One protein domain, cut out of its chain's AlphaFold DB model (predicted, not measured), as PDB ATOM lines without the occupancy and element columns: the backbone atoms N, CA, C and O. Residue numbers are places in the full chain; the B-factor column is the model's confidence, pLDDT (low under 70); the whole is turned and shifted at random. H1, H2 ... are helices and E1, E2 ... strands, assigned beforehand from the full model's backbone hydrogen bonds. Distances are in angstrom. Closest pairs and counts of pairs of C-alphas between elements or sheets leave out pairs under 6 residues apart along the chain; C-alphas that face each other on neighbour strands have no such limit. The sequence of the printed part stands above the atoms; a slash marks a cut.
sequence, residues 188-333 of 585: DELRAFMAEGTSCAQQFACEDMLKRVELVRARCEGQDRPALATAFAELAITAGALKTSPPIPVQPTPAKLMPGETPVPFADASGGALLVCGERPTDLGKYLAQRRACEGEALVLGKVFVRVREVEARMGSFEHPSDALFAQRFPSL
ATOM      1  N   ASP A 188     211.692 313.295 396.540       85.12
ATOM      2  CA  ASP A 188     213.042 313.279 395.959       85.12
ATOM      3  C   ASP A 188     214.055 312.610 396.892       85.12
ATOM      4  O   ASP A 188     214.862 311.796 396.450       85.12
ATOM      5  N   GLU A 189     213.982 312.903 398.193       88.44
ATOM      6  CA  GLU A 189     214.855 312.297 399.201       88.44
ATOM      7  C   GLU A 189     214.562 310.802 399.340       88.44
ATOM      8  O   GLU A 189     215.484 309.992 399.326       88.44
ATOM      9  N   LEU A 190     213.283 310.415 399.391       89.00
ATOM     10  CA  LEU A 190     212.869 309.012 399.433       89.00
ATOM     11  C   LEU A 190     213.304 308.247 398.170       89.00
ATOM     12  O   LEU A 190     213.775 307.114 398.271       89.00
ATOM     13  N   ARG A 191     213.203 308.862 396.985       88.00
ATOM     14  CA  ARG A 191     213.646 308.266 395.713       88.00
ATOM     15  C   ARG A 191     215.164 308.159 395.613       88.00
ATOM     16  O   ARG A 191     215.646 307.171 395.066       88.00
ATOM     17  N   ALA A 192     215.919 309.114 396.161       86.12
ATOM     18  CA  ALA A 192     217.381 309.050 396.191       86.12
ATOM     19  C   ALA A 192     217.882 307.788 396.921       86.12
ATOM     20  O   ALA A 192     218.821 307.144 396.454       86.12
ATOM     21  N   PHE A 193     217.189 307.349 397.978       83.31
ATOM     22  CA  PHE A 193     217.505 306.094 398.672       83.31
ATOM     23  C   PHE A 193     217.299 304.831 397.820       83.31
ATOM     24  O   PHE A 193     217.865 303.785 398.140       83.31
ATOM     25  N   MET A 194     216.508 304.881 396.741       86.12
ATOM     26  CA  MET A 194     216.363 303.729 395.843       86.12
ATOM     27  C   MET A 194     217.611 303.507 394.990       86.12
ATOM     28  O   MET A 194     217.915 302.362 394.663       86.12
ATOM     29  N   ALA A 195     218.380 304.559 394.695       83.19
ATOM     30  CA  ALA A 195     219.650 304.420 393.986       83.19
ATOM     31  C   ALA A 195     220.636 303.542 394.776       83.19
ATOM     32  O   ALA A 195     221.264 302.659 394.199       83.19
ATOM     33  N   GLU A 196     220.695 303.686 396.105       82.44
ATOM     34  CA  GLU A 196     221.497 302.813 396.981       82.44
ATOM     35  C   GLU A 196     221.057 301.342 396.901       82.44
ATOM     36  O   GLU A 196     221.867 300.425 397.007       82.44
ATOM     37  N   GLY A 197     219.765 301.089 396.675       82.38
ATOM     38  CA  GLY A 197     219.230 299.731 396.552       82.38
ATOM     39  C   GLY A 197     219.681 299.015 395.287       82.38
ATOM     40  O   GLY A 197     219.727 297.787 395.261       82.38
ATOM     41  N   THR A 198     220.099 299.757 394.260       85.12
ATOM     42  CA  THR A 198     220.607 299.180 393.006       85.12
ATOM     43  C   THR A 198     221.952 298.470 393.158       85.12
ATOM     44  O   THR A 198     222.380 297.770 392.240       85.12
ATOM     45  N   SER A 199     222.597 298.557 394.326       85.56
ATOM     46  CA  SER A 199     223.794 297.781 394.662       85.56
ATOM     47  C   SER A 199     223.528 296.583 395.581       85.56
ATOM     48  O   SER A 199     224.483 295.937 396.009       85.56
ATOM     49  N   CYS A 200     222.269 296.249 395.904       88.38
ATOM     50  CA  CYS A 200     221.970 295.049 396.693       88.38
ATOM     51  C   CYS A 200     222.468 293.792 395.949       88.38
ATOM     52  O   CYS A 200     222.023 293.515 394.838       88.38
ATOM     53  N   ALA A 201     223.434 293.072 396.527       82.69
ATOM     54  CA  ALA A 201     224.087 291.930 395.874       82.69
ATOM     55  C   ALA A 201     223.424 290.580 396.196       82.69
ATOM     56  O   ALA A 201     223.597 289.620 395.454       82.69
ATOM     57  N   GLN A 202     222.688 290.497 397.307       86.31
ATOM     58  CA  GLN A 202     222.016 289.280 397.768       86.31
ATOM     59  C   GLN A 202     220.501 289.471 397.772       86.31
ATOM     60  O   GLN A 202     220.027 290.558 398.112       86.31
ATOM     61  N   GLN A 203     219.756 288.398 397.491       91.75
ATOM     62  CA  GLN A 203     218.290 288.414 397.454       91.75
ATOM     63  C   GLN A 203     217.681 289.034 398.717       91.75
ATOM     64  O   GLN A 203     216.899 289.971 398.608       91.75
ATOM     65  N   PHE A 204     218.092 288.590 399.910       90.88
ATOM     66  CA  PHE A 204     217.562 289.110 401.178       90.88
ATOM     67  C   PHE A 204     217.830 290.610 401.371       90.88
ATOM     68  O   PHE A 204     216.967 291.340 401.851       90.88
ATOM     69  N   ALA A 205     218.994 291.101 400.935       91.44
ATOM     70  CA  ALA A 205     219.290 292.532 400.974       91.44
ATOM     71  C   ALA A 205     218.384 293.317 400.011       91.44
ATOM     72  O   ALA A 205     217.952 294.424 400.328       91.44
ATOM     73  N   CYS A 206     218.064 292.748 398.846       93.12
ATOM     74  CA  CYS A 206     217.104 293.343 397.921       93.12
ATOM     75  C   CYS A 206     215.660 293.277 398.455       93.12
ATOM     76  O   CYS A 206     214.903 294.222 398.251       93.12
ATOM     77  N   GLU A 207     215.283 292.222 399.185       93.56
ATOM     78  CA  GLU A 207     213.979 292.108 399.857       93.56
ATOM     79  C   GLU A 207     213.796 293.174 400.949       93.56
ATOM     80  O   GLU A 207     212.717 293.749 401.079       93.56
ATOM     81  N   ASP A 208     214.848 293.521 401.690       91.88
ATOM     82  CA  ASP A 208     214.784 294.650 402.622       91.88
ATOM     83  C   ASP A 208     214.647 295.997 401.900       91.88
ATOM     84  O   ASP A 208     213.936 296.890 402.374       91.88
ATOM     85  N   MET A 209     215.256 296.141 400.720       93.38
ATOM     86  CA  MET A 209     215.073 297.329 399.882       93.38
ATOM     87  C   MET A 209     213.677 297.399 399.249       93.38
ATOM     88  O   MET A 209     213.191 298.507 399.020       93.38
ATOM     89  N   LEU A 210     212.978 296.274 399.048       93.12
ATOM     90  CA  LEU A 210     211.583 296.282 398.587       93.12
ATOM     91  C   LEU A 210     210.652 297.010 399.560       93.12
ATOM     92  O   LEU A 210     209.791 297.761 399.115       93.12
ATOM     93  N   LYS A 211     210.875 296.902 400.875       90.88
ATOM     94  CA  LYS A 211     210.107 297.677 401.870       90.88
ATOM     95  C   LYS A 211     210.248 299.185 401.640       90.88
ATOM     96  O   LYS A 211     209.318 299.952 401.874       90.88
ATOM     97  N   ARG A 212     211.418 299.630 401.164       89.81
ATOM     98  CA  ARG A 212     211.654 301.038 400.808       89.81
ATOM     99  C   ARG A 212     210.977 301.412 399.495       89.81
ATOM    100  O   ARG A 212     210.433 302.505 399.409       89.81
ATOM    101  N   VAL A 213     210.976 300.518 398.506       92.00
ATOM    102  CA  VAL A 213     210.197 300.698 397.270       92.00
ATOM    103  C   VAL A 213     208.715 300.875 397.608       92.00
ATOM    104  O   VAL A 213     208.101 301.842 397.173       92.00
ATOM    105  N   GLU A 214     208.151 300.000 398.440       91.44
ATOM    106  CA  GLU A 214     206.757 300.084 398.890       91.44
ATOM    107  C   GLU A 214     206.475 301.389 399.640       91.44
ATOM    108  O   GLU A 214     205.447 302.021 399.403       91.44
ATOM    109  N   LEU A 215     207.409 301.840 400.484       89.94
ATOM    110  CA  LEU A 215     207.320 303.130 401.168       89.94
ATOM    111  C   LEU A 215     207.272 304.305 400.181       89.94
ATOM    112  O   LEU A 215     206.439 305.199 400.332       89.94
ATOM    113  N   VAL A 216     208.158 304.307 399.178       89.94
ATOM    114  CA  VAL A 216     208.184 305.335 398.130       89.94
ATOM    115  C   VAL A 216     206.879 305.304 397.347       89.94
ATOM    116  O   VAL A 216     206.257 306.350 397.187       89.94
ATOM    117  N   ARG A 217     206.428 304.124 396.908       88.81
ATOM    118  CA  ARG A 217     205.167 303.971 396.176       88.81
ATOM    119  C   ARG A 217     203.994 304.516 396.990       88.81
ATOM    120  O   ARG A 217     203.316 305.436 396.549       88.81
ATOM    121  N   ALA A 218     203.840 304.062 398.233       88.31
ATOM    122  CA  ALA A 218     202.744 304.464 399.110       88.31
ATOM    123  C   ALA A 218     202.693 305.973 399.395       88.31
ATOM    124  O   ALA A 218     201.608 306.500 399.644       88.31
ATOM    125  N   ARG A 219     203.846 306.657 399.393       88.06
ATOM    126  CA  ARG A 219     203.942 308.084 399.734       88.06
ATOM    127  C   ARG A 219     204.012 309.021 398.529       88.06
ATOM    128  O   ARG A 219     203.680 310.194 398.673       88.06
ATOM    129  N   CYS A 220     204.445 308.522 397.375       86.94
ATOM    130  CA  CYS A 220     204.763 309.342 396.206       86.94
ATOM    131  C   CYS A 220     203.970 308.979 394.945       86.94
ATOM    132  O   CYS A 220     203.956 309.778 394.005       86.94
ATOM    133  N   GLU A 221     203.305 307.819 394.885       75.94
ATOM    134  CA  GLU A 221     202.374 307.513 393.794       75.94
ATOM    135  C   GLU A 221     201.156 308.447 393.875       75.94
ATOM    136  O   GLU A 221     200.428 308.467 394.865       75.94
ATOM    137  N   GLY A 222     200.942 309.242 392.822       69.94
ATOM    138  CA  GLY A 222     199.803 310.161 392.698       69.94
ATOM    139  C   GLY A 222     200.154 311.650 392.711       69.94
ATOM    140  O   GLY A 222     199.312 312.449 392.315       69.94
ATOM    141  N   GLN A 223     201.379 312.027 393.098       66.94
ATOM    142  CA  GLN A 223     201.862 313.406 392.945       66.94
ATOM    143  C   GLN A 223     202.540 313.603 391.592       66.94
ATOM    144  O   GLN A 223     202.075 314.396 390.785       66.94
ATOM    145  N   ASP A 224     203.570 312.798 391.318       78.44
ATOM    146  CA  ASP A 224     204.341 312.828 390.076       78.44
ATOM    147  C   ASP A 224     204.816 311.423 389.718       78.44
ATOM    148  O   ASP A 224     205.252 310.662 390.591       78.44
ATOM    149  N   ARG A 225     204.791 311.082 388.422       86.81
ATOM    150  CA  ARG A 225     205.408 309.836 387.940       86.81
ATOM    151  C   ARG A 225     206.911 309.854 388.266       86.81
ATOM    152  O   ARG A 225     207.523 310.922 388.186       86.81
ATOM    153  N   PRO A 226     207.526 308.718 388.630       89.94
ATOM    154  CA  PRO A 226     208.967 308.648 388.828       89.94
ATOM    155  C   PRO A 226     209.728 308.986 387.539       89.94
ATOM    156  O   PRO A 226     209.264 308.716 386.425       89.94
ATOM    157  N   ALA A 227     210.923 309.554 387.705       90.44
ATOM    158  CA  ALA A 227     211.888 309.649 386.619       90.44
ATOM    159  C   ALA A 227     212.299 308.243 386.155       90.44
ATOM    160  O   ALA A 227     212.192 307.262 386.898       90.44
ATOM    161  N   LEU A 228     212.807 308.144 384.930       91.00
ATOM    162  CA  LEU A 228     213.159 306.857 384.346       91.00
ATOM    163  C   LEU A 228     214.221 306.096 385.167       91.00
ATOM    164  O   LEU A 228     214.043 304.910 385.441       91.00
ATOM    165  N   ALA A 229     215.265 306.788 385.632       91.19
ATOM    166  CA  ALA A 229     216.302 306.222 386.500       91.19
ATOM    167  C   ALA A 229     215.722 305.598 387.777       91.19
ATOM    168  O   ALA A 229     216.096 304.502 388.184       91.19
ATOM    169  N   THR A 230     214.759 306.288 388.388       91.94
ATOM    170  CA  THR A 230     214.065 305.853 389.602       91.94
ATOM    171  C   THR A 230     213.276 304.567 389.357       91.94
ATOM    172  O   THR A 230     213.362 303.635 390.154       91.94
ATOM    173  N   ALA A 231     212.555 304.480 388.236       93.88
ATOM    174  CA  ALA A 231     211.836 303.265 387.871       93.88
ATOM    175  C   ALA A 231     212.786 302.100 387.560       93.88
ATOM    176  O   ALA A 231     212.515 300.969 387.946       93.88
ATOM    177  N   PHE A 232     213.927 302.354 386.917       94.50
ATOM    178  CA  PHE A 232     214.935 301.316 386.690       94.50
ATOM    179  C   PHE A 232     215.605 300.847 387.981       94.50
ATOM    180  O   PHE A 232     215.857 299.652 388.123       94.50
ATOM    181  N   ALA A 233     215.831 301.744 388.942       94.19
ATOM    182  CA  ALA A 233     216.307 301.365 390.266       94.19
ATOM    183  C   ALA A 233     215.318 300.421 390.964       94.19
ATOM    184  O   ALA A 233     215.709 299.385 391.503       94.19
ATOM    185  N   GLU A 234     214.027 300.730 390.875       95.25
ATOM    186  CA  GLU A 234     212.952 299.888 391.386       95.25
ATOM    187  C   GLU A 234     212.887 298.520 390.688       95.25
ATOM    188  O   GLU A 234     212.818 297.490 391.367       95.25
ATOM    189  N   LEU A 235     212.974 298.477 389.352       96.25
ATOM    190  CA  LEU A 235     213.052 297.218 388.606       96.25
ATOM    191  C   LEU A 235     214.286 296.406 389.008       96.25
ATOM    192  O   LEU A 235     214.175 295.199 389.193       96.25
ATOM    193  N   ALA A 236     215.443 297.045 389.187       95.06
ATOM    194  CA  ALA A 236     216.671 296.373 389.596       95.06
ATOM    195  C   ALA A 236     216.548 295.762 390.999       95.06
ATOM    196  O   ALA A 236     216.933 294.606 391.186       95.06
ATOM    197  N   ILE A 237     215.996 296.502 391.970       95.56
ATOM    198  CA  ILE A 237     215.726 296.005 393.331       95.56
ATOM    199  C   ILE A 237     214.746 294.827 393.276       95.56
ATOM    200  O   ILE A 237     215.013 293.779 393.858       95.56
ATOM    201  N   THR A 238     213.649 294.975 392.529       96.25
ATOM    202  CA  THR A 238     212.603 293.950 392.402       96.25
ATOM    203  C   THR A 238     213.131 292.678 391.745       96.25
ATOM    204  O   THR A 238     212.896 291.582 392.255       96.25
ATOM    205  N   ALA A 239     213.913 292.825 390.671       95.44
ATOM    206  CA  ALA A 239     214.606 291.723 390.020       95.44
ATOM    207  C   ALA A 239     215.551 291.025 391.002       95.44
ATOM    208  O   ALA A 239     215.473 289.813 391.154       95.44
ATOM    209  N   GLY A 240     216.396 291.781 391.716       94.44
ATOM    210  CA  GLY A 240     217.348 291.233 392.690       94.44
ATOM    211  C   GLY A 240     216.685 290.505 393.864       94.44
ATOM    212  O   GLY A 240     217.256 289.566 394.405       94.44
ATOM    213  N   ALA A 241     215.459 290.886 394.221       95.19
ATOM    214  CA  ALA A 241     214.614 290.177 395.182       95.19
ATOM    215  C   ALA A 241     213.873 288.961 394.577       95.19
ATOM    216  O   ALA A 241     213.030 288.360 395.243       95.19
ATOM    217  N   LEU A 242     214.152 288.611 393.315       93.62
ATOM    218  CA  LEU A 242     213.509 287.541 392.544       93.62
ATOM    219  C   LEU A 242     211.975 287.652 392.521       93.62
ATOM    220  O   LEU A 242     211.252 286.654 392.567       93.62
ATOM    221  N   LYS A 243     211.465 288.886 392.466       94.81
ATOM    222  CA  LYS A 243     210.033 289.182 392.337       94.81
ATOM    223  C   LYS A 243     209.713 289.661 390.928       94.81
ATOM    224  O   LYS A 243     210.574 290.160 390.209       94.81
ATOM    225  N   THR A 244     208.449 289.538 390.539       92.69
ATOM    226  CA  THR A 244     207.924 290.197 389.342       92.69
ATOM    227  C   THR A 244     207.542 291.638 389.671       92.69
ATOM    228  O   THR A 244     207.157 291.944 390.799       92.69
ATOM    229  N   SER A 245     207.647 292.531 388.686       93.69
ATOM    230  CA  SER A 245     207.223 293.924 388.828       93.69
ATOM    231  C   SER A 245     206.059 294.207 387.881       93.69
ATOM    232  O   SER A 245     206.155 293.834 386.706       93.69
ATOM    233  N   PRO A 246     204.974 294.860 388.336       93.44
ATOM    234  CA  PRO A 246     204.002 295.431 387.416       93.44
ATOM    235  C   PRO A 246     204.659 296.531 386.559       93.44
ATOM    236  O   PRO A 246     205.731 297.035 386.909       93.44
ATOM    237  N   PRO A 247     204.038 296.933 385.438       95.31
ATOM    238  CA  PRO A 247     204.523 298.064 384.657       95.31
ATOM    239  C   PRO A 247     204.576 299.333 385.511       95.31
ATOM    240  O   PRO A 247     203.598 299.671 386.178       95.31
ATOM    241  N   ILE A 248     205.708 300.036 385.477       94.25
ATOM    242  CA  ILE A 248     205.908 301.265 386.249       94.25
ATOM    243  C   ILE A 248     205.686 302.455 385.314       94.25
ATOM    244  O   ILE A 248     206.495 302.655 384.403       94.25
ATOM    245  N   PRO A 249     204.629 303.263 385.496       93.38
ATOM    246  CA  PRO A 249     204.445 304.473 384.706       93.38
ATOM    247  C   PRO A 249     205.546 305.485 385.045       93.38
ATOM    248  O   PRO A 249     205.766 305.798 386.211       93.38
ATOM    249  N   VAL A 250     206.213 306.033 384.032       92.06
ATOM    250  CA  VAL A 250     207.302 307.009 384.200       92.06
ATOM    251  C   VAL A 250     206.956 308.351 383.568       92.06
ATOM    252  O   VAL A 250     205.992 308.484 382.800       92.06
ATOM    253  N   GLN A 251     207.731 309.377 383.919       89.75
ATOM    254  CA  GLN A 251     207.670 310.668 383.239       89.75
ATOM    255  C   GLN A 251     207.956 310.489 381.738       89.75
ATOM    256  O   GLN A 251     208.829 309.703 381.369       89.75
ATOM    257  N   PRO A 252     207.247 311.206 380.849       82.56
ATOM    258  CA  PRO A 252     207.394 311.031 379.404       82.56
ATOM    259  C   PRO A 252     208.740 311.527 378.859       82.56
ATOM    260  O   PRO A 252     209.074 311.271 377.702       82.56
ATOM    261  N   THR A 253     209.513 312.274 379.648       81.94
ATOM    262  CA  THR A 253     210.809 312.818 379.242       81.94
ATOM    263  C   THR A 253     211.767 312.801 380.436       81.94
ATOM    264  O   THR A 253     211.388 313.310 381.489       81.94
ATOM    265  N   PRO A 254     212.991 312.254 380.298       79.69
ATOM    266  CA  PRO A 254     213.553 311.601 379.110       79.69
ATOM    267  C   PRO A 254     213.010 310.175 378.888       79.69
ATOM    268  O   PRO A 254     212.709 309.453 379.832       79.69
ATOM    269  N   ALA A 255     212.939 309.747 377.622       78.12
ATOM    270  CA  ALA A 255     212.569 308.375 377.236       78.12
ATOM    271  C   ALA A 255     213.785 307.432 377.094       78.12
ATOM    272  O   ALA A 255     213.665 306.339 376.540       78.12
ATOM    273  N   LYS A 256     214.968 307.876 377.536       89.44
ATOM    274  CA  LYS A 256     216.237 307.146 377.458       89.44
ATOM    275  C   LYS A 256     216.995 307.278 378.768       89.44
ATOM    276  O   LYS A 256     216.944 308.337 379.391       89.44
ATOM    277  N   LEU A 257     217.699 306.215 379.133       88.88
ATOM    278  CA  LEU A 257     218.592 306.195 380.282       88.88
ATOM    279  C   LEU A 257     219.842 307.033 380.001       88.88
ATOM    280  O   LEU A 257     220.410 306.989 378.907       88.88
ATOM    281  N   MET A 258     220.274 307.783 381.006       88.81
ATOM    282  CA  MET A 258     221.538 308.513 380.993       88.81
ATOM    283  C   MET A 258     222.705 307.570 381.340       88.81
ATOM    284  O   MET A 258     222.509 306.542 382.001       88.81
ATOM    285  N   PRO A 259     223.946 307.902 380.934       86.12
ATOM    286  CA  PRO A 259     225.122 307.139 381.338       86.12
ATOM    287  C   PRO A 259     225.208 306.993 382.865       86.12
ATOM    288  O   PRO A 259     225.132 307.982 383.590       86.12
ATOM    289  N   GLY A 260     225.381 305.760 383.347       85.69
ATOM    290  CA  GLY A 260     225.505 305.449 384.775       85.69
ATOM    291  C   GLY A 260     224.191 305.143 385.503       85.69
ATOM    292  O   GLY A 260     224.247 304.640 386.620       85.69
ATOM    293  N   GLU A 261     223.022 305.366 384.890       88.38
ATOM    294  CA  GLU A 261     221.727 305.003 385.501       88.38
ATOM    295  C   GLU A 261     221.475 303.488 385.512       88.38
ATOM    296  O   GLU A 261     220.708 302.978 386.324       88.38
ATOM    297  N   THR A 262     222.144 302.758 384.621       90.88
ATOM    298  CA  THR A 262     222.233 301.298 384.647       90.88
ATOM    299  C   THR A 262     223.675 300.874 384.355       90.88
ATOM    300  O   THR A 262     224.317 301.494 383.498       90.88
ATOM    301  N   PRO A 263     224.216 299.836 385.026       92.06
ATOM    302  CA  PRO A 263     225.586 299.384 384.789       92.06
ATOM    303  C   PRO A 263     225.814 298.839 383.373       92.06
ATOM    304  O   PRO A 263     226.917 298.935 382.840       92.06
ATOM    305  N   VAL A 264     224.772 298.261 382.764       96.06
ATOM    306  CA  VAL A 264     224.839 297.631 381.438       96.06
ATOM    307  C   VAL A 264     223.619 298.053 380.608       96.06
ATOM    308  O   VAL A 264     222.628 297.318 380.548       96.06
ATOM    309  N   PRO A 265     223.645 299.260 380.010       96.62
ATOM    310  CA  PRO A 265     222.547 299.753 379.187       96.62
ATOM    311  C   PRO A 265     222.500 299.052 377.829       96.62
ATOM    312  O   PRO A 265     223.531 298.646 377.288       96.62
ATOM    313  N   PHE A 266     221.315 298.994 377.226       97.31
ATOM    314  CA  PHE A 266     221.169 298.715 375.798       97.31
ATOM    315  C   PHE A 266     221.866 299.796 374.963       97.31
ATOM    316  O   PHE A 266     221.944 300.957 375.368       97.31
ATOM    317  N   ALA A 267     222.312 299.443 373.758       96.19
ATOM    318  CA  ALA A 267     222.953 300.384 372.838       96.19
ATOM    319  C   ALA A 267     222.032 301.549 372.420       96.19
ATOM    320  O   ALA A 267     222.515 302.636 372.108       96.19
ATOM    321  N   ASP A 268     220.709 301.349 372.443       95.00
ATOM    322  CA  ASP A 268     219.706 302.386 372.158       95.00
ATOM    323  C   ASP A 268     219.320 303.239 373.388       95.00
ATOM    324  O   ASP A 268     218.533 304.185 373.260       95.00
ATOM    325  N   ALA A 269     219.886 302.919 374.560       95.44
ATOM    326  CA  ALA A 269     219.599 303.500 375.871       95.44
ATOM    327  C   ALA A 269     218.126 303.398 376.320       95.44
ATOM    328  O   ALA A 269     217.695 304.120 377.218       95.44
ATOM    329  N   SER A 270     217.337 302.496 375.732       94.94
ATOM    330  CA  SER A 270     215.937 302.262 376.121       94.94
ATOM    331  C   SER A 270     215.786 301.390 377.373       94.94
ATOM    332  O   SER A 270     214.669 301.094 377.789       94.94
ATOM    333  N   GLY A 271     216.886 300.920 377.955       96.25
ATOM    334  CA  GLY A 271     216.873 299.966 379.053       96.25
ATOM    335  C   GLY A 271     218.240 299.349 379.302       96.25
ATOM    336  O   GLY A 271     219.255 299.936 378.928       96.25
ATOM    337  N   GLY A 272     218.273 298.172 379.922       96.88
ATOM    338  CA  GLY A 272     219.514 297.456 380.201       96.88
ATOM    339  C   GLY A 272     219.313 296.129 380.925       96.88
ATOM    340  O   GLY A 272     218.186 295.719 381.221       96.88
ATOM    341  N   ALA A 273     220.423 295.456 381.218       96.75
ATOM    342  CA  ALA A 273     220.416 294.211 381.977       96.75
ATOM    343  C   ALA A 273     220.152 294.464 383.469       96.75
ATOM    344  O   ALA A 273     220.756 295.354 384.067       96.75
ATOM    345  N   LEU A 274     219.266 293.663 384.070       95.88
ATOM    346  CA  LEU A 274     218.981 293.699 385.507       95.88
ATOM    347  C   LEU A 274     219.635 292.514 386.218       95.88
ATOM    348  O   LEU A 274     220.309 292.719 387.225       95.88
ATOM    349  N   LEU A 275     219.458 291.300 385.677       95.31
ATOM    350  CA  LEU A 275     220.097 290.075 386.157       95.31
ATOM    351  C   LEU A 275     220.529 289.164 385.006       95.31
ATOM    352  O   LEU A 275     219.858 289.062 383.976       95.31
ATOM    353  N   VAL A 276     221.621 288.448 385.241       94.12
ATOM    354  CA  VAL A 276     222.154 287.366 384.418       94.12
ATOM    355  C   VAL A 276     222.438 286.204 385.362       94.12
ATOM    356  O   VAL A 276     223.221 286.362 386.292       94.12
ATOM    357  N   CYS A 277     221.767 285.067 385.178       88.19
ATOM    358  CA  CYS A 277     221.883 283.912 386.084       88.19
ATOM    359  C   CYS A 277     221.518 284.212 387.551       88.19
ATOM    360  O   CYS A 277     222.174 283.766 388.489       88.19
ATOM    361  N   GLY A 278     220.533 285.086 387.774       89.19
ATOM    362  CA  GLY A 278     220.197 285.553 389.124       89.19
ATOM    363  C   GLY A 278     221.227 286.502 389.755       89.19
ATOM    364  O   GLY A 278     220.978 287.021 390.841       89.19
ATOM    365  N   GLU A 279     222.341 286.799 389.080       91.31
ATOM    366  CA  GLU A 279     223.348 287.756 389.533       91.31
ATOM    367  C   GLU A 279     223.212 289.100 388.816       91.31
ATOM    368  O   GLU A 279     222.869 289.176 387.635       91.31
ATOM    369  N   ARG A 280     223.522 290.197 389.512       91.38
ATOM    370  CA  ARG A 280     223.520 291.532 388.903       91.38
ATOM    371  C   ARG A 280     224.855 291.798 388.200       91.38
ATOM    372  O   ARG A 280     225.894 291.798 388.870       91.38
ATOM    373  N   PRO A 281     224.863 292.100 386.894       93.88
ATOM    374  CA  PRO A 281     226.086 292.522 386.230       93.88
ATOM    375  C   PRO A 281     226.474 293.936 386.693       93.88
ATOM    376  O   PRO A 281     225.644 294.842 386.721       93.88
ATOM    377  N   THR A 282     227.747 294.143 387.047       93.81
ATOM    378  CA  THR A 282     228.262 295.472 387.453       93.81
ATOM    379  C   THR A 282     228.859 296.274 386.304       93.81
ATOM    380  O   THR A 282     229.134 297.457 386.460       93.81
ATOM    381  N   ASP A 283     229.109 295.619 385.177       95.81
ATOM    382  CA  ASP A 283     229.715 296.187 383.981       95.81
ATOM    383  C   ASP A 283     229.498 295.229 382.799       95.81
ATOM    384  O   ASP A 283     229.101 294.070 382.973       95.81
ATOM    385  N   LEU A 284     229.771 295.715 381.585       96.81
ATOM    386  CA  LEU A 284     229.626 294.938 380.355       96.81
ATOM    387  C   LEU A 284     230.487 293.662 380.357       96.81
ATOM    388  O   LEU A 284     230.051 292.629 379.853       96.81
ATOM    389  N   GLY A 285     231.701 293.709 380.912       96.88
ATOM    390  CA  GLY A 285     232.608 292.562 380.937       96.88
ATOM    391  C   GLY A 285     232.038 291.413 381.764       96.88
ATOM    392  O   GLY A 285     231.978 290.280 381.284       96.88
ATOM    393  N   LYS A 286     231.543 291.715 382.972       95.69
ATOM    394  CA  LYS A 286     230.845 290.731 383.810       95.69
ATOM    395  C   LYS A 286     229.562 290.233 383.168       95.69
ATOM    396  O   LYS A 286     229.343 289.030 383.180       95.69
ATOM    397  N   TYR A 287     228.777 291.114 382.547       96.00
ATOM    398  CA  TYR A 287     227.583 290.711 381.802       96.00
ATOM    399  C   TYR A 287     227.900 289.655 380.732       96.00
ATOM    400  O   TYR A 287     227.280 288.596 380.712       96.00
ATOM    401  N   LEU A 288     228.907 289.896 379.883       96.06
ATOM    402  CA  LEU A 288     229.296 288.955 378.825       96.06
ATOM    403  C   LEU A 288     229.929 287.667 379.375       96.06
ATOM    404  O   LEU A 288     229.795 286.604 378.770       96.06
ATOM    405  N   ALA A 289     230.645 287.742 380.497       95.00
ATOM    406  CA  ALA A 289     231.204 286.565 381.158       95.00
ATOM    407  C   ALA A 289     230.102 285.686 381.774       95.00
ATOM    408  O   ALA A 289     230.061 284.489 381.500       95.00
ATOM    409  N   GLN A 290     229.181 286.280 382.537       94.88
ATOM    410  CA  GLN A 290     228.050 285.584 383.158       94.88
ATOM    411  C   GLN A 290     227.123 284.987 382.097       94.88
ATOM    412  O   GLN A 290     226.763 283.817 382.184       94.88
ATOM    413  N   ARG A 291     226.811 285.744 381.037       94.31
ATOM    414  CA  ARG A 291     225.941 285.263 379.958       94.31
ATOM    415  C   ARG A 291     226.515 284.013 379.278       94.31
ATOM    416  O   ARG A 291     225.772 283.085 379.000       94.31
ATOM    417  N   ARG A 292     227.836 283.933 379.090       93.94
ATOM    418  CA  ARG A 292     228.507 282.717 378.589       93.94
ATOM    419  C   ARG A 292     228.541 281.569 379.600       93.94
ATOM    420  O   ARG A 292     228.560 280.416 379.190       93.94
ATOM    421  N   ALA A 293     228.602 281.871 380.893       93.06
ATOM    422  CA  ALA A 293     228.739 280.862 381.939       93.06
ATOM    423  C   ALA A 293     227.428 280.118 382.248       93.06
ATOM    424  O   ALA A 293     227.493 278.973 382.690       93.06
ATOM    425  N   CYS A 294     226.263 280.732 382.013       86.81
ATOM    426  CA  CYS A 294     224.964 280.166 382.407       86.81
ATOM    427  C   CYS A 294     224.023 279.970 381.214       86.81
ATOM    428  O   CYS A 294     222.937 280.551 381.104       86.81
ATOM    429  N   GLU A 295     224.455 279.132 380.282       86.38
ATOM    430  CA  GLU A 295     223.590 278.646 379.213       86.38
ATOM    431  C   GLU A 295     222.422 277.833 379.803       86.38
ATOM    432  O   GLU A 295     222.615 276.957 380.642       86.38
ATOM    433  N   GLY A 296     221.197 278.146 379.380       84.25
ATOM    434  CA  GLY A 296     219.956 277.513 379.836       84.25
ATOM    435  C   GLY A 296     219.197 278.262 380.936       84.25
ATOM    436  O   GLY A 296     218.040 277.925 381.187       84.25
ATOM    437  N   GLU A 297     219.785 279.282 381.566       88.88
ATOM    438  CA  GLU A 297     219.096 280.093 382.579       88.88
ATOM    439  C   GLU A 297     218.343 281.292 381.977       88.88
ATOM    440  O   GLU A 297     218.427 281.577 380.783       88.88
ATOM    441  N   ALA A 298     217.553 281.992 382.796       89.94
ATOM    442  CA  ALA A 298     216.826 283.177 382.359       89.94
ATOM    443  C   ALA A 298     217.678 284.452 382.489       89.94
ATOM    444  O   ALA A 298     218.333 284.691 383.505       89.94
ATOM    445  N   LEU A 299     217.608 285.315 381.475       95.56
ATOM    446  CA  LEU A 299     218.100 286.691 381.532       95.56
ATOM    447  C   LEU A 299     216.959 287.624 381.925       95.56
ATOM    448  O   LEU A 299     215.899 287.596 381.300       95.56
ATOM    449  N   VAL A 300     217.181 288.492 382.911       97.12
ATOM    450  CA  VAL A 300     216.190 289.494 383.316       97.12
ATOM    451  C   VAL A 300     216.641 290.864 382.842       97.12
ATOM    452  O   VAL A 300     217.697 291.366 383.235       97.12
ATOM    453  N   LEU A 301     215.825 291.483 381.998       97.94
ATOM    454  CA  LEU A 301     216.104 292.778 381.388       97.94
ATOM    455  C   LEU A 301     215.035 293.794 381.784       97.94
ATOM    456  O   LEU A 301     213.887 293.436 382.039       97.94
ATOM    457  N   GLY A 302     215.407 295.071 381.804       97.69
ATOM    458  CA  GLY A 302     214.493 296.199 381.955       97.69
ATOM    459  C   GLY A 302     214.434 296.993 380.655       97.69
ATOM    460  O   GLY A 302     215.480 297.259 380.066       97.69
ATOM    461  N   LYS A 303     213.242 297.390 380.197       97.31
ATOM    462  CA  LYS A 303     213.064 298.218 378.992       97.31
ATOM    463  C   LYS A 303     211.918 299.214 379.155       97.31
ATOM    464  O   LYS A 303     210.911 298.930 379.802       97.31
ATOM    465  N   VAL A 304     212.084 300.376 378.537       96.19
ATOM    466  CA  VAL A 304     211.068 301.416 378.395       96.19
ATOM    467  C   VAL A 304     210.196 301.144 377.182       96.19
ATOM    468  O   VAL A 304     210.692 300.884 376.086       96.19
ATOM    469  N   PHE A 305     208.889 301.284 377.369       94.69
ATOM    470  CA  PHE A 305     207.896 301.230 376.310       94.69
ATOM    471  C   PHE A 305     207.183 302.571 376.209       94.69
ATOM    472  O   PHE A 305     206.644 303.081 377.191       94.69
ATOM    473  N   VAL A 306     207.175 303.133 375.002       92.12
ATOM    474  CA  VAL A 306     206.455 304.366 374.680       92.12
ATOM    475  C   VAL A 306     205.152 303.992 373.977       92.12
ATOM    476  O   VAL A 306     205.160 303.419 372.889       92.12
ATOM    477  N   ARG A 307     204.025 304.318 374.606       87.44
ATOM    478  CA  ARG A 307     202.670 304.247 374.047       87.44
ATOM    479  C   ARG A 307     202.179 305.663 373.738       87.44
ATOM    480  O   ARG A 307     202.746 306.638 374.218       87.44
ATOM    481  N   VAL A 308     201.085 305.781 372.979       81.94
ATOM    482  CA  VAL A 308     200.552 307.054 372.431       81.94
ATOM    483  C   VAL A 308     200.464 308.201 373.455       81.94
ATOM    484  O   VAL A 308     200.577 309.361 373.069       81.94
ATOM    485  N   ARG A 309     200.266 307.913 374.750       81.00
ATOM    486  CA  ARG A 309     200.217 308.925 375.827       81.00
ATOM    487  C   ARG A 309     200.931 308.514 377.115       81.00
ATOM    488  O   ARG A 309     200.811 309.192 378.131       81.00
ATOM    489  N   GLU A 310     201.633 307.387 377.106       88.38
ATOM    490  CA  GLU A 310     202.166 306.788 378.326       88.38
ATOM    491  C   GLU A 310     203.545 306.211 378.070       88.38
ATOM    492  O   GLU A 310     203.775 305.560 377.056       88.38
ATOM    493  N   VAL A 311     204.453 306.453 379.006       93.00
ATOM    494  CA  VAL A 311     205.759 305.812 379.032       93.00
ATOM    495  C   VAL A 311     205.780 304.938 380.272       93.00
ATOM    496  O   VAL A 311     205.414 305.393 381.358       93.00
ATOM    497  N   GLU A 312     206.152 303.678 380.102       95.12
ATOM    498  CA  GLU A 312     206.223 302.701 381.186       95.12
ATOM    499  C   GLU A 312     207.551 301.945 381.128       95.12
ATOM    500  O   GLU A 312     208.030 301.583 380.051       95.12
ATOM    501  N   ALA A 313     208.150 301.702 382.288       96.44
ATOM    502  CA  ALA A 313     209.279 300.797 382.432       96.44
ATOM    503  C   ALA A 313     208.752 299.404 382.792       96.44
ATOM    504  O   ALA A 313     207.893 299.252 383.664       96.44
ATOM    505  N   ARG A 314     209.261 298.381 382.109       97.69
ATOM    506  CA  ARG A 314     208.880 296.982 382.319       97.69
ATOM    507  C   ARG A 314     210.110 296.123 382.517       97.69
ATOM    508  O   ARG A 314     211.164 296.387 381.940       97.69
ATOM    509  N   MET A 315     209.937 295.063 383.291       97.75
ATOM    510  CA  MET A 315     210.904 293.986 383.437       97.75
ATOM    511  C   MET A 315     210.429 292.769 382.647       97.75
ATOM    512  O   MET A 315     209.236 292.471 382.639       97.75
ATOM    513  N   GLY A 316     211.356 292.094 381.975       97.44
ATOM    514  CA  GLY A 316     211.079 290.908 381.178       97.44
ATOM    515  C   GLY A 316     212.104 289.813 381.427       97.44
ATOM    516  O   GLY A 316     213.273 290.100 381.684       97.44
ATOM    517  N   SER A 317     211.644 288.566 381.358       96.56
ATOM    518  CA  SER A 317     212.471 287.367 381.507       96.56
ATOM    519  C   SER A 317     212.629 286.687 380.154       96.56
ATOM    520  O   SER A 317     211.638 286.420 379.475       96.56
ATOM    521  N   PHE A 318     213.866 286.395 379.773       95.69
ATOM    522  CA  PHE A 318     214.221 285.853 378.469       95.69
ATOM    523  C   PHE A 318     214.904 284.502 378.619       95.69
ATOM    524  O   PHE A 318     215.824 284.355 379.420       95.69
ATOM    525  N   GLU A 319     214.493 283.537 377.802       91.69
ATOM    526  CA  GLU A 319     215.223 282.281 377.665       91.69
ATOM    527  C   GLU A 319     216.591 282.539 377.025       91.69
ATOM    528  O   GLU A 319     216.690 283.172 375.968       91.69
ATOM    529  N   HIS A 320     217.645 282.021 377.653       91.00
ATOM    530  CA  HIS A 320     219.017 282.139 377.179       91.00
ATOM    531  C   HIS A 320     219.622 280.745 376.946       91.00
ATOM    532  O   HIS A 320     220.377 280.244 377.775       91.00
ATOM    533  N   PRO A 321     219.293 280.073 375.826       91.12
ATOM    534  CA  PRO A 321     219.826 278.740 375.535       91.12
ATOM    535  C   PRO A 321     221.344 278.734 375.300       91.12
ATOM    536  O   PRO A 321     221.993 277.755 375.637       91.12
ATOM    537  N   SER A 322     221.906 279.801 374.726       94.38
ATOM    538  CA  SER A 322     223.352 280.036 374.610       94.38
ATOM    539  C   SER A 322     223.631 281.507 374.302       94.38
ATOM    540  O   SER A 322     222.750 282.205 373.787       94.38
ATOM    541  N   ASP A 323     224.863 281.968 374.553       93.75
ATOM    542  CA  ASP A 323     225.266 283.363 374.280       93.75
ATOM    543  C   ASP A 323     225.085 283.730 372.802       93.75
ATOM    544  O   ASP A 323     224.571 284.802 372.469       93.75
ATOM    545  N   ALA A 324     225.460 282.808 371.912       91.50
ATOM    546  CA  ALA A 324     225.326 282.992 370.476       91.50
ATOM    547  C   ALA A 324     223.853 283.050 370.057       91.50
ATOM    548  O   ALA A 324     223.470 283.968 369.335       91.50
ATOM    549  N   LEU A 325     223.022 282.108 370.524       93.06
ATOM    550  CA  LEU A 325     221.620 282.021 370.116       93.06
ATOM    551  C   LEU A 325     220.779 283.170 370.688       93.06
ATOM    552  O   LEU A 325     219.876 283.658 370.012       93.06
ATOM    553  N   PHE A 326     221.083 283.639 371.899       94.75
ATOM    554  CA  PHE A 326     220.419 284.811 372.458       94.75
ATOM    555  C   PHE A 326     220.744 286.072 371.668       94.75
ATOM    556  O   PHE A 326     219.817 286.766 371.255       94.75
ATOM    557  N   ALA A 327     222.035 286.335 371.421       93.69
ATOM    558  CA  ALA A 327     222.449 287.467 370.603       93.69
ATOM    559  C   ALA A 327     221.695 287.413 369.277       93.69
ATOM    560  O   ALA A 327     220.901 288.292 368.988       93.69
ATOM    561  N   GLN A 328     221.815 286.296 368.574       93.12
ATOM    562  CA  GLN A 328     221.137 286.005 367.323       93.12
ATOM    563  C   GLN A 328     219.620 286.246 367.292       93.12
ATOM    564  O   GLN A 328     219.116 286.747 366.292       93.12
ATOM    565  N   ARG A 329     218.884 285.845 368.335       94.75
ATOM    566  CA  ARG A 329     217.420 285.999 368.398       94.75
ATOM    567  C   ARG A 329     216.983 287.422 368.736       94.75
ATOM    568  O   ARG A 329     215.874 287.790 368.365       94.75
ATOM    569  N   PHE A 330     217.825 288.194 369.426       96.38
ATOM    570  CA  PHE A 330     217.482 289.523 369.934       96.38
ATOM    571  C   PHE A 330     218.479 290.623 369.511       96.38
ATOM    572  O   PHE A 330     219.077 291.274 370.378       96.38
ATOM    573  N   PRO A 331     218.666 290.882 368.197       94.19
ATOM    574  CA  PRO A 331     219.518 291.969 367.701       94.19
ATOM    575  C   PRO A 331     219.270 293.340 368.322       94.19
ATOM    576  O   PRO A 331     220.207 294.130 368.472       94.19
ATOM    577  N   SER A 332     218.016 293.643 368.649       95.19
ATOM    578  CA  SER A 332     217.599 294.928 369.209       95.19
ATOM    579  C   SER A 332     217.881 295.067 370.708       95.19
ATOM    580  O   SER A 332     217.763 296.167 371.246       95.19
ATOM    581  N   LEU A 333     218.289 293.987 371.387       96.31
ATOM    582  CA  LEU A 333     218.643 293.971 372.814       96.31
ATOM    583  C   LEU A 333     220.162 293.933 373.057       96.31
ATOM    584  O   LEU A 333     220.616 293.512 374.121       96.31
TER     585      LEU A 333
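Overview. This is residues 188 to 333 of the 585 residues of an uncharacterized protein of Polyangiaceae bacterium (UniProt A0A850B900). A four-stranded sheet, curled like part of a barrel, cups the helix H3 on one face, and the helices H1 and H2 pack on H3 away from the sheet, making a three-helix bundle with it. H4 covers the edge strand E2 on the opposite face, and H5 is near H4, past the end of E4. The printed part has 146 residues, with five named helices and four named strands in the order H1 H2 H3 E1 E2 H4 E3 E4 H5; the class is mixed, helices and strands. The sheet runs E1 E4 E3 E2, all antiparallel. The whole is compact, with a radius of gyration of the C-alphas of 14.8 A and spans of 44 by 37 by 24 A.

Along the chain. H1, residues 188 to 197, begins at C-alpha 188 (213.042, 313.279, 395.959). H2 is residues 203 to 220, 25.0 A long, and H3 is residues 228 to 240, 18.2 A long. E1 is residues 248 to 250, E2 residues 271 to 276 and H4 residues 284 to 293. E3, residues 298 to 307, measures 26.7 A and E4, residues 310 to 319, 27.8 A. H5, residues 323 to 329, ends at C-alpha 329 (217.420, 285.999, 368.398).

Arrangement. H1, H2 and H3 form an up and down bundle, each helix running against the one before it. H1 and H2, a helical hairpin, touch at a shallow tilt of 14 degrees, the C-alphas of Gly 197 and Met 209 being closest at 5.8 A. H2 and H3, also a hairpin, touch at 37 degrees, only just a steep tilt, with the C-alphas of Cys 206 and Ile 237 closest at 5.5 A. H3 is on the strongly twisted sheet; its closest C-alpha pair with E2 is Ala 236 and Leu 274, 5.4 A. E1 pairs with E4 through N 248 and O 313, 2.9 A. E3 and E4 are a hairpin, with N 305 and O 312 at 2.8 A. E2 and E3 are antiparallel neighbours, with N 272 and O 302 within hydrogen-bond range at 2.9 A. H4 is on the opposite face from H3. H4 and H5 are close but not clearly touching, the C-alphas of Arg 292 and Asp 323 being closest at 5.4 A. H3, H4 and H5 have every O i to N i+4 pair within hydrogen-bond range; H2 has 12 of 14, and H1 has 2 of 6 but 7 of 7 O i to N i+3 pairs.

Size, cuts and confidence. The two C-alphas farthest apart, those of Gln 223 and Ala 324, are 44.5 A apart. The printed part has no cut. The link from E1 to E2, 20 residues, is long. Mean pLDDT of the printed part is 91.3; residues 222 to 223 are under 70.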